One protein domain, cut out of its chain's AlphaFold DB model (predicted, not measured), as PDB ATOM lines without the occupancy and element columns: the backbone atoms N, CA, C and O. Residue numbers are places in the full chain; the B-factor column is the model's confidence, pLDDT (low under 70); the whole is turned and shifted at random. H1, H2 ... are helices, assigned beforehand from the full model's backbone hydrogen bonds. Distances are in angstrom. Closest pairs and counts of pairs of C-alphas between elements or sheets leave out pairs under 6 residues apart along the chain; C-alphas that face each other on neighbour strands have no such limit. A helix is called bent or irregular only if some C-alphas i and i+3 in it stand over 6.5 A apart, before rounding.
ATOM      1  N   GLU A  43     190.831 237.829 109.203       97.12
ATOM      2  CA  GLU A  43     190.628 239.044 108.415       97.12
ATOM      3  C   GLU A  43     189.371 238.939 107.545       97.12
ATOM      4  O   GLU A  43     188.479 239.784 107.647       97.12
ATOM      5  N   GLU A  44     189.239 237.856 106.777       97.69
ATOM      6  CA  GLU A  44     188.052 237.595 105.956       97.69
ATOM      7  C   GLU A  44     186.789 237.501 106.814       97.69
ATOM      8  O   GLU A  44     185.756 238.087 106.478       97.69
ATOM      9  N   LEU A  45     186.871 236.816 107.957       98.00
ATOM     10  CA  LEU A  45     185.743 236.652 108.869       98.00
ATOM     11  C   LEU A  45     185.293 237.971 109.496       98.00
ATOM     12  O   LEU A  45     184.099 238.134 109.720       98.00
ATOM     13  N   MET A  46     186.188 238.921 109.759       97.50
ATOM     14  CA  MET A  46     185.818 240.246 110.277       97.50
ATOM     15  C   MET A  46     185.398 241.228 109.177       97.50
ATOM     16  O   MET A  46     184.890 242.308 109.478       97.50
ATOM     17  N   SER A  47     185.628 240.889 107.907       96.94
ATOM     18  CA  SER A  47     185.579 241.856 106.809       96.94
ATOM     19  C   SER A  47     184.170 242.261 106.360       96.94
ATOM     20  O   SER A  47     184.032 243.277 105.665       96.94
ATOM     21  N   THR A  48     183.138 241.498 106.745       96.81
ATOM     22  CA  THR A  48     181.754 241.748 106.320       96.81
ATOM     23  C   THR A  48     181.259 243.099 106.838       96.81
ATOM     24  O   THR A  48     181.646 243.551 107.919       96.81
ATOM     25  N   LEU A  49     180.381 243.759 106.075       97.56
ATOM     26  CA  LEU A  49     179.873 245.088 106.433       97.56
ATOM     27  C   LEU A  49     179.233 245.098 107.829       97.56
ATOM     28  O   LEU A  49     179.536 245.971 108.640       97.56
ATOM     29  N   HIS A  50     178.406 244.093 108.127       96.06
ATOM     30  CA  HIS A  50     177.730 243.975 109.417       96.06
ATOM     31  C   HIS A  50     178.715 243.805 110.583       96.06
ATOM     32  O   HIS A  50     178.587 244.477 111.610       96.06
ATOM     33  N   ARG A  51     179.743 242.963 110.420       97.62
ATOM     34  CA  ARG A  51     180.743 242.720 111.471       97.62
ATOM     35  C   ARG A  51     181.632 243.933 111.691       97.62
ATOM     36  O   ARG A  51     181.856 244.300 112.840       97.62
ATOM     37  N   LYS A  52     182.052 244.619 110.625       98.12
ATOM     38  CA  LYS A  52     182.777 245.898 110.725       98.12
ATOM     39  C   LYS A  52     181.978 246.951 111.489       98.12
ATOM     40  O   LYS A  52     182.542 247.652 112.323       98.12
ATOM     41  N   GLN A  53     180.672 247.045 111.236       98.31
ATOM     42  CA  GLN A  53     179.791 247.955 111.973       98.31
ATOM     43  C   GLN A  53     179.712 247.589 113.460       98.31
ATOM     44  O   GLN A  53     179.887 248.470 114.298       98.31
ATOM     45  N   CYS A  54     179.523 246.309 113.795       98.12
ATOM     46  CA  CYS A  54     179.502 245.858 115.191       98.12
ATOM     47  C   CYS A  54     180.840 246.123 115.896       98.12
ATOM     48  O   CYS A  54     180.859 246.669 116.989       98.12
ATOM     49  N   LEU A  55     181.966 245.803 115.253       97.69
ATOM     50  CA  LEU A  55     183.310 246.052 115.785       97.69
ATOM     51  C   LEU A  55     183.573 247.543 116.023       97.69
ATOM     52  O   LEU A  55     184.153 247.913 117.042       97.69
ATOM     53  N   LYS A  56     183.117 248.405 115.108       97.31
ATOM     54  CA  LYS A  56     183.181 249.858 115.281       97.31
ATOM     55  C   LYS A  56     182.360 250.301 116.493       97.31
ATOM     56  O   LYS A  56     182.873 251.027 117.336       97.31
ATOM     57  N   GLN A  57     181.120 249.828 116.613       96.62
ATOM     58  CA  GLN A  57     180.261 250.161 117.750       96.62
ATOM     59  C   GLN A  57     180.819 249.629 119.075       96.62
ATOM     60  O   GLN A  57     180.712 250.309 120.093       96.62
ATOM     61  N   LEU A  58     181.422 248.441 119.076       95.94
ATOM     62  CA  LEU A  58     182.070 247.869 120.250       95.94
ATOM     63  C   LEU A  58     183.205 248.776 120.745       95.94
ATOM     64  O   LEU A  58     183.268 249.070 121.935       95.94
ATOM     65  N   TRP A  59     184.045 249.265 119.828       96.12
ATOM     66  CA  TRP A  59     185.110 250.223 120.131       96.12
ATOM     67  C   TRP A  59     184.563 251.557 120.652       96.12
ATOM     68  O   TRP A  59     184.935 251.986 121.740       96.12
ATOM     69  N   GLU A  60     183.629 252.174 119.922       94.88
ATOM     70  CA  GLU A  60     183.048 253.489 120.249       94.88
ATOM     71  C   GLU A  60     182.293 253.524 121.586       94.88
ATOM     72  O   GLU A  60     182.030 254.602 122.123       94.88
ATOM     73  N   ASN A  61     181.896 252.360 122.104       92.94
ATOM     74  CA  ASN A  61     181.222 252.234 123.393       92.94
ATOM     75  C   ASN A  61     182.120 251.671 124.498       92.94
ATOM     76  O   ASN A  61     181.651 251.523 125.626       92.94
ATOM     77  N   SER A  62     183.388 251.382 124.208       90.56
ATOM     78  CA  SER A  62     184.364 251.009 125.226       90.56
ATOM     79  C   SER A  62     185.098 252.248 125.743       90.56
ATOM     80  O   SER A  62     185.493 253.110 124.965       90.56
ATOM     81  N   SER A  63     185.333 252.308 127.054       90.25
ATOM     82  CA  SER A  63     186.219 253.308 127.679       90.25
ATOM     83  C   SER A  63     187.655 252.789 127.827       90.25
ATOM     84  O   SER A  63     188.430 253.303 128.631       90.25
ATOM     85  N   MET A  64     187.997 251.709 127.119       92.25
ATOM     86  CA  MET A  64     189.277 251.024 127.265       92.25
ATOM     87  C   MET A  64     190.368 251.719 126.441       92.25
ATOM     88  O   MET A  64     190.108 252.127 125.307       92.25
ATOM     89  N   PRO A  65     191.610 251.787 126.950       96.19
ATOM     90  CA  PRO A  65     192.775 252.087 126.125       96.19
ATOM     91  C   PRO A  65     192.908 251.110 124.944       96.19
ATOM     92  O   PRO A  65     192.445 249.972 125.014       96.19
ATOM     93  N   SER A  66     193.546 251.551 123.855       96.44
ATOM     94  CA  SER A  66     193.632 250.787 122.595       96.44
ATOM     95  C   SER A  66     194.255 249.393 122.766       96.44
ATOM     96  O   SER A  66     193.740 248.407 122.239       96.44
ATOM     97  N   ASP A  67     195.330 249.290 123.543       97.56
ATOM     98  CA  ASP A  67     196.025 248.040 123.864       97.56
ATOM     99  C   ASP A  67     195.137 247.079 124.670       97.56
ATOM    100  O   ASP A  67     195.019 245.898 124.326       97.56
ATOM    101  N   VAL A  68     194.434 247.604 125.677       97.31
ATOM    102  CA  VAL A  68     193.473 246.843 126.489       97.31
ATOM    103  C   VAL A  68     192.308 246.359 125.623       97.31
ATOM    104  O   VAL A  68     191.957 245.179 125.661       97.31
ATOM    105  N   TYR A  69     191.743 247.225 124.780       96.69
ATOM    106  CA  TYR A  69     190.683 246.850 123.843       96.69
ATOM    107  C   TYR A  69     191.143 245.768 122.863       96.69
ATOM    108  O   TYR A  69     190.430 244.792 122.613       96.69
ATOM    109  N   GLN A  70     192.352 245.898 122.319       97.38
ATOM    110  CA  GLN A  70     192.893 244.911 121.395       97.38
ATOM    111  C   GLN A  70     193.034 243.539 122.067       97.38
ATOM    112  O   GLN A  70     192.640 242.524 121.484       97.38
ATOM    113  N   GLN A  71     193.552 243.503 123.296       97.69
ATOM    114  CA  GLN A  71     193.784 242.265 124.035       97.69
ATOM    115  C   GLN A  71     192.492 241.613 124.544       97.69
ATOM    116  O   GLN A  71     192.369 240.388 124.474       97.69
ATOM    117  N   PHE A  72     191.542 242.401 125.051       94.94
ATOM    118  CA  PHE A  72     190.372 241.886 125.772       94.94
ATOM    119  C   PHE A  72     189.060 241.937 124.985       94.94
ATOM    120  O   PHE A  72     188.115 241.247 125.361       94.94
ATOM    121  N   CYS A  73     189.004 242.666 123.870       95.12
ATOM    122  CA  CYS A  73     187.834 242.699 122.989       95.12
ATOM    123  C   CYS A  73     188.158 242.112 121.612       95.12
ATOM    124  O   CYS A  73     187.574 241.100 121.214       95.12
ATOM    125  N   LEU A  74     189.112 242.701 120.885       96.81
ATOM    126  CA  LEU A  74     189.336 242.343 119.482       96.81
ATOM    127  C   LEU A  74     189.927 240.934 119.314       96.81
ATOM    128  O   LEU A  74     189.424 240.153 118.506       96.81
ATOM    129  N   MET A  75     190.958 240.580 120.087       98.12
ATOM    130  CA  MET A  75     191.580 239.254 120.007       98.12
ATOM    131  C   MET A  75     190.606 238.118 120.395       98.12
ATOM    132  O   MET A  75     190.562 237.118 119.673       98.12
ATOM    133  N   PRO A  76     189.793 238.225 121.466       97.69
ATOM    134  CA  PRO A  76     188.755 237.237 121.756       97.69
ATOM    135  C   PRO A  76     187.708 237.110 120.648       97.69
ATOM    136  O   PRO A  76     187.356 235.989 120.286       97.69
ATOM    137  N   VAL A  77     187.264 238.224 120.056       97.31
ATOM    138  CA  VAL A  77     186.330 238.196 118.919       97.31
ATOM    139  C   VAL A  77     186.937 237.463 117.723       97.31
ATOM    140  O   VAL A  77     186.276 236.611 117.134       97.31
ATOM    141  N   GLN A  78     188.200 237.733 117.382       98.12
ATOM    142  CA  GLN A  78     188.897 237.022 116.304       98.12
ATOM    143  C   GLN A  78     188.952 235.516 116.564       98.12
ATOM    144  O   GLN A  78     188.580 234.732 115.692       98.12
ATOM    145  N   LYS A  79     189.354 235.111 117.774       98.38
ATOM    146  CA  LYS A  79     189.403 233.696 118.176       98.38
ATOM    147  C   LYS A  79     188.027 233.038 118.088       98.38
ATOM    148  O   LYS A  79     187.922 231.928 117.572       98.38
ATOM    149  N   LEU A  80     186.979 233.732 118.536       98.25
ATOM    150  CA  LEU A  80     185.605 233.243 118.461       98.25
ATOM    151  C   LEU A  80     185.153 233.056 117.014       98.25
ATOM    152  O   LEU A  80     184.645 231.992 116.674       98.25
ATOM    153  N   LEU A  81     185.362 234.050 116.150       98.25
ATOM    154  CA  LEU A  81     184.975 233.955 114.742       98.25
ATOM    155  C   LEU A  81     185.754 232.852 114.022       98.25
ATOM    156  O   LEU A  81     185.164 232.107 113.243       98.25
ATOM    157  N   MET A  82     187.051 232.713 114.304       98.31
ATOM    158  CA  MET A  82     187.880 231.645 113.740       98.31
ATOM    159  C   MET A  82     187.433 230.253 114.183       98.31
ATOM    160  O   MET A  82     187.503 229.330 113.376       98.31
ATOM    161  N   ALA A  83     186.993 230.096 115.432       98.12
ATOM    162  CA  ALA A  83     186.471 228.829 115.936       98.12
ATOM    163  C   ALA A  83     185.066 228.534 115.386       98.12
ATOM    164  O   ALA A  83     184.765 227.397 115.033       98.12
ATOM    165  N   ALA A  84     184.216 229.557 115.287       97.44
ATOM    166  CA  ALA A  84     182.838 229.413 114.839       97.44
ATOM    167  C   ALA A  84     182.715 229.237 113.318       97.44
ATOM    168  O   ALA A  84     181.827 228.518 112.871       97.44
ATOM    169  N   GLN A  85     183.575 229.878 112.516       97.19
ATOM    170  CA  GLN A  85     183.529 229.882 111.046       97.19
ATOM    171  C   GLN A  85     182.110 230.138 110.502       97.19
ATOM    172  O   GLN A  85     181.642 231.276 110.462       97.19
ATOM    173  N   ASN A  86     181.432 229.066 110.082       96.56
ATOM    174  CA  ASN A  86     180.117 229.071 109.450       96.56
ATOM    175  C   ASN A  86     179.008 228.547 110.371       96.56
ATOM    176  O   ASN A  86     177.891 228.354 109.904       96.56
ATOM    177  N   ALA A  87     179.285 228.330 111.659       97.06
ATOM    178  CA  ALA A  87     178.310 227.813 112.607       97.06
ATOM    179  C   ALA A  87     177.040 228.688 112.637       97.06
ATOM    180  O   ALA A  87     177.140 229.912 112.820       97.06
ATOM    181  N   PRO A  88     175.852 228.085 112.469       97.44
ATOM    182  CA  PRO A  88     174.595 228.784 112.674       97.44
ATOM    183  C   PRO A  88     174.336 228.956 114.175       97.44
ATOM    184  O   PRO A  88     174.809 228.166 114.995       97.44
ATOM    185  N   ALA A  89     173.582 229.988 114.555       97.75
ATOM    186  CA  ALA A  89     173.209 230.199 115.957       97.75
ATOM    187  C   ALA A  89     171.924 229.454 116.346       97.75
ATOM    188  O   ALA A  89     171.654 229.249 117.527       97.75
ATOM    189  N   ALA A  90     171.110 229.095 115.354       96.56
ATOM    190  CA  ALA A  90     169.825 228.435 115.526       96.56
ATOM    191  C   ALA A  90     169.587 227.433 114.392       96.56
ATOM    192  O   ALA A  90     170.276 227.461 113.377       96.56
ATOM    193  N   ARG A  91     168.601 226.547 114.562       95.31
ATOM    194  CA  ARG A  91     168.203 225.598 113.509       95.31
ATOM    195  C   ARG A  91     167.405 226.274 112.396       95.31
ATOM    196  O   ARG A  91     167.592 225.929 111.242       95.31
ATOM    197  N   ASP A  92     166.573 227.250 112.760       95.88
ATOM    198  CA  ASP A  92     165.657 227.944 111.857       95.88
ATOM    199  C   ASP A  92     165.610 229.451 112.156       95.88
ATOM    200  O   ASP A  92     165.986 229.915 113.241       95.88
ATOM    201  N   GLY A  93     165.106 230.222 111.193       94.88
ATOM    202  CA  GLY A  93     164.912 231.665 111.311       94.88
ATOM    203  C   GLY A  93     166.165 232.488 111.005       94.88
ATOM    204  O   GLY A  93     167.125 232.018 110.409       94.88
ATOM    205  N   ARG A  94     166.155 233.755 111.432       93.38
ATOM    206  CA  ARG A  94     167.132 234.789 111.029       93.38
ATOM    207  C   ARG A  94     168.599 234.545 111.428       93.38
ATOM    208  O   ARG A  94     169.445 235.359 111.089       93.38
ATOM    209  N   TRP A  95     168.878 233.497 112.203       95.94
ATOM    210  CA  TRP A  95     170.222 233.139 112.677       95.94
ATOM    211  C   TRP A  95     170.637 231.714 112.282       95.94
ATOM    212  O   TRP A  95     171.628 231.201 112.805       95.94
ATOM    213  N   ALA A  96     169.868 231.070 111.400       96.88
ATOM    214  CA  ALA A  96     170.163 229.738 110.880       96.88
ATOM    215  C   ALA A  96     171.176 229.750 109.725       96.88
ATOM    216  O   ALA A  96     171.702 228.703 109.357       96.88
ATOM    217  N   ASP A  97     171.477 230.929 109.177       94.31
ATOM    218  CA  ASP A  97     172.424 231.077 108.079       94.31
ATOM    219  C   ASP A  97     173.880 230.863 108.523       94.31
ATOM    220  O   ASP A  97     174.252 231.018 109.693       94.31
ATOM    221  N   ALA A  98     174.731 230.537 107.546       95.44
ATOM    222  CA  ALA A  98     176.155 230.315 107.750       95.44
ATOM    223  C   ALA A  98     176.839 231.530 108.396       95.44
ATOM    224  O   ALA A  98     176.842 232.638 107.858       95.44
ATOM    225  N   GLY A  99     177.476 231.303 109.544       96.62
ATOM    226  CA  GLY A  99     178.137 232.349 110.326       96.62
ATOM    227  C   GLY A  99     177.199 233.116 111.263       96.62
ATOM    228  O   GLY A  99     177.666 234.026 111.957       96.62
ATOM    229  N   GLY A 100     175.924 232.722 111.338       97.69
ATOM    230  CA  GLY A 100     174.917 233.340 112.196       97.69
ATOM    231  C   GLY A 100     175.299 233.355 113.676       97.69
ATOM    232  O   GLY A 100     174.972 234.316 114.368       97.69
ATOM    233  N   PHE A 101     176.051 232.363 114.171       98.12
ATOM    234  CA  PHE A 101     176.532 232.363 115.559       98.12
ATOM    235  C   PHE A 101     177.484 233.533 115.846       98.12
ATOM    236  O   PHE A 101     177.355 234.214 116.868       98.12
ATOM    237  N   GLY A 102     178.419 233.800 114.929       98.00
ATOM    238  CA  GLY A 102     179.354 234.919 115.050       98.00
ATOM    239  C   GLY A 102     178.644 236.271 114.984       98.00
ATOM    240  O   GLY A 102     178.938 237.163 115.780       98.00
ATOM    241  N   ASP A 103     177.668 236.398 114.082       97.81
ATOM    242  CA  ASP A 103     176.892 237.630 113.898       97.81
ATOM    243  C   ASP A 103     176.005 237.923 115.112       97.81
ATOM    244  O   ASP A 103     176.016 239.038 115.639       97.81
ATOM    245  N   LEU A 104     175.306 236.901 115.616       97.81
ATOM    246  CA  LEU A 104     174.502 237.000 116.831       97.81
ATOM    247  C   LEU A 104     175.362 237.418 118.027       97.81
ATOM    248  O   LEU A 104     175.005 238.342 118.759       97.81
ATOM    249  N   THR A 105     176.518 236.772 118.205       97.75
ATOM    250  CA  THR A 105     177.438 237.072 119.310       97.75
ATOM    251  C   THR A 105     177.919 238.521 119.257       97.75
ATOM    252  O   THR A 105     177.885 239.223 120.271       97.75
ATOM    253  N   LEU A 106     178.325 239.003 118.079       97.62
ATOM    254  CA  LEU A 106     178.759 240.389 117.893       97.62
ATOM    255  C   LEU A 106     177.639 241.390 118.174       97.62
ATOM    256  O   LEU A 106     177.876 242.396 118.849       97.62
ATOM    257  N   GLN A 107     176.419 241.104 117.714       96.94
ATOM    258  CA  GLN A 107     175.262 241.958 117.972       96.94
ATOM    259  C   GLN A 107     174.955 242.057 119.473       96.94
ATOM    260  O   GLN A 107     174.797 243.164 119.993       96.94
ATOM    261  N   PHE A 108     174.914 240.924 120.180       96.75
ATOM    262  CA  PHE A 108     174.663 240.898 121.624       96.75
ATOM    263  C   PHE A 108     175.771 241.593 122.413       96.75
ATOM    264  O   PHE A 108     175.475 242.384 123.305       96.75
ATOM    265  N   THR A 109     177.034 241.357 122.057       96.38
ATOM    266  CA  THR A 109     178.182 241.995 122.718       96.38
ATOM    267  C   THR A 109     178.132 243.513 122.544       96.38
ATOM    268  O   THR A 109     178.271 244.260 123.510       96.38
ATOM    269  N   THR A 110     177.847 243.980 121.327       95.75
ATOM    270  CA  THR A 110     177.690 245.411 121.033       95.75
ATOM    271  C   THR A 110     176.549 246.028 121.842       95.75
ATOM    272  O   THR A 110     176.698 247.111 122.411       95.75
ATOM    273  N   TYR A 111     175.411 245.333 121.937       94.06
ATOM    274  CA  TYR A 111     174.280 245.777 122.746       94.06
ATOM    275  C   TYR A 111     174.634 245.854 124.236       94.06
ATOM    276  O   TYR A 111     174.352 246.868 124.873       94.06
ATOM    277  N   ALA A 112     175.294 244.825 124.770       93.06
ATOM    278  CA  ALA A 112     175.710 244.761 126.165       93.06
ATOM    279  C   ALA A 112     176.675 245.898 126.529       93.06
ATOM    280  O   ALA A 112     176.461 246.576 127.531       93.06
ATOM    281  N   VAL A 113     177.683 246.169 125.694       91.75
ATOM    282  CA  VAL A 113     178.636 247.266 125.936       91.75
ATOM    283  C   VAL A 113     177.950 248.629 125.840       91.75
ATOM    284  O   VAL A 113     178.181 249.493 126.684       91.75
ATOM    285  N   ARG A 114     177.036 248.818 124.880       91.31
ATOM    286  CA  ARG A 114     176.243 250.053 124.786       91.31
ATOM    287  C   ARG A 114     175.370 250.277 126.023       91.31
ATOM    288  O   ARG A 114     175.267 251.409 126.486       91.31
ATOM    289  N   LEU A 115     174.753 249.222 126.558       89.25
ATOM    290  CA  LEU A 115     174.012 249.308 127.816       89.25
ATOM    291  C   LEU A 115     174.944 249.644 128.981       89.25
ATOM    292  O   LEU A 115     174.662 250.587 129.712       89.25
ATOM    293  N   ALA A 116     176.057 248.924 129.130       87.06
ATOM    294  CA  ALA A 116     177.018 249.139 130.212       87.06
ATOM    295  C   ALA A 116     177.536 250.585 130.247       87.06
ATOM    296  O   ALA A 116     177.615 251.180 131.317       87.06
ATOM    297  N   ARG A 117     177.786 251.184 129.075       84.00
ATOM    298  CA  ARG A 117     178.131 252.606 128.952       84.00
ATOM    299  C   ARG A 117     177.045 253.534 129.509       84.00
ATOM    300  O   ARG A 117     177.370 254.545 130.118       84.00
ATOM    301  N   GLY A 118     175.769 253.212 129.303       76.12
ATOM    302  CA  GLY A 118     174.640 253.995 129.821       76.12
ATOM    303  C   GLY A 118     174.417 253.858 131.331       76.12
ATOM    304  O   GLY A 118     173.819 254.742 131.933       76.12
ATOM    305  N   TYR A 119     174.923 252.786 131.947       70.19
ATOM    306  CA  TYR A 119     174.843 252.527 133.391       70.19
ATOM    307  C   TYR A 119     176.133 252.886 134.140       70.19
ATOM    308  O   TYR A 119     176.366 252.393 135.242       70.19
ATOM    309  N   MET A 120     176.982 253.741 133.562       62.88
ATOM    310  CA  MET A 120     178.223 254.174 134.214       62.88
ATOM    311  C   MET A 120     177.960 254.959 135.516       62.88
ATOM    312  O   MET A 120     178.829 255.015 136.378       62.88
ATOM    313  N   PHE A 121     176.734 255.470 135.693       56.47
ATOM    314  CA  PHE A 121     176.228 256.073 136.925       56.47
ATOM    315  C   PHE A 121     174.918 255.398 137.371       56.47
ATOM    316  O   PHE A 121     174.152 254.928 136.521       56.47
TER     317      PHE A 121
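What this domain is: This is residues 43 to 121 of the 132 residues of the protein "Heavy metal resistance protein CzcA" of Escherichia coli (UniProt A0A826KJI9). Three helices, H2, H3 and H4, stand roughly side by side as a small three-cornered bundle, with H4 touching both of the others and H3 meeting H4 only near the end where the long link joins them. The very short H1 packs on the last part of H3, and the looped link of residues 85 to 99 makes one end of the longest axis. The printed part has 79 residues with four named helices, in the order H1, H2, H3, H4, and no named strand; the class is all helix. The whole is compact, with a radius of gyration of the C-alphas of 13.0 A, yet elongated in outline, spanning 39 by 25 by 19 A.

Where its parts are: Find C-alpha 43 at (190.628, 239.044, 108.415), where H1 begins; it covers residues 43 to 46. Next look at H2, residues 49 to 60, which runs 16.5 A from first to last C-alpha. H3, residues 66 to 84, starts at C-alpha 66 at (193.632, 250.787, 122.595) and runs 25.2 A, with a kink of 26 degrees near residue 73. It is neither bent nor irregular, but only just: C-alphas 72 and 75 are 6.5 A apart. H4, residues 100 to 118, runs 27.2 A and ends at C-alpha 118 at (174.640, 253.995, 129.821).

How they stand to each other: Begin at Leu 45 in H1: its C-alpha is 6.5 A from that of Leu 81, the closest pair of H1 and H3, which touch through residues 78 to 82 of H3 alone. H1 and H2 are close but not clearly touching, with the C-alphas of Met 46 and Lys 52 closest at 6.4 A. H1 and H4 are apart. H2 touches H4 at a shallow tilt of 25 degrees, the same way, and their closest C-alphas are those of Leu 58 and Thr 110, 5.1 A apart. H2 and H3 are close but not clearly touching; their closest C-alphas, those of Trp 59 and Tyr 69, are 7.5 A apart, and they run opposite ways at a shallow tilt of 30 degrees. H3 and H4 form a helical hairpin: they touch, opposite ways, at a shallow tilt of 27 degrees. Look there at Leu 81 and Gly 102, whose C-alphas are the closest of the two helices at 5.7 A; H3 touches H4 with residues 77 to 84 alone, and H4 touches H3 with residues 101 to 106 alone. In H2 and H4 every O i to N i+4 pair is within hydrogen-bond range, in H3 12 of 15 are, and H1 is too short for such a pair.

The domain as a whole: The two C-alphas farthest apart are those of Arg 91 and Phe 121, at 39.3 A. The printed part has no cut. The links H1 to H2 and H2 to H3 are tight, while H3 to H4 is a long link of 15 residues. The mean pLDDT of the printed part is 94.5; look to residues 120 to 121 for the values under 70.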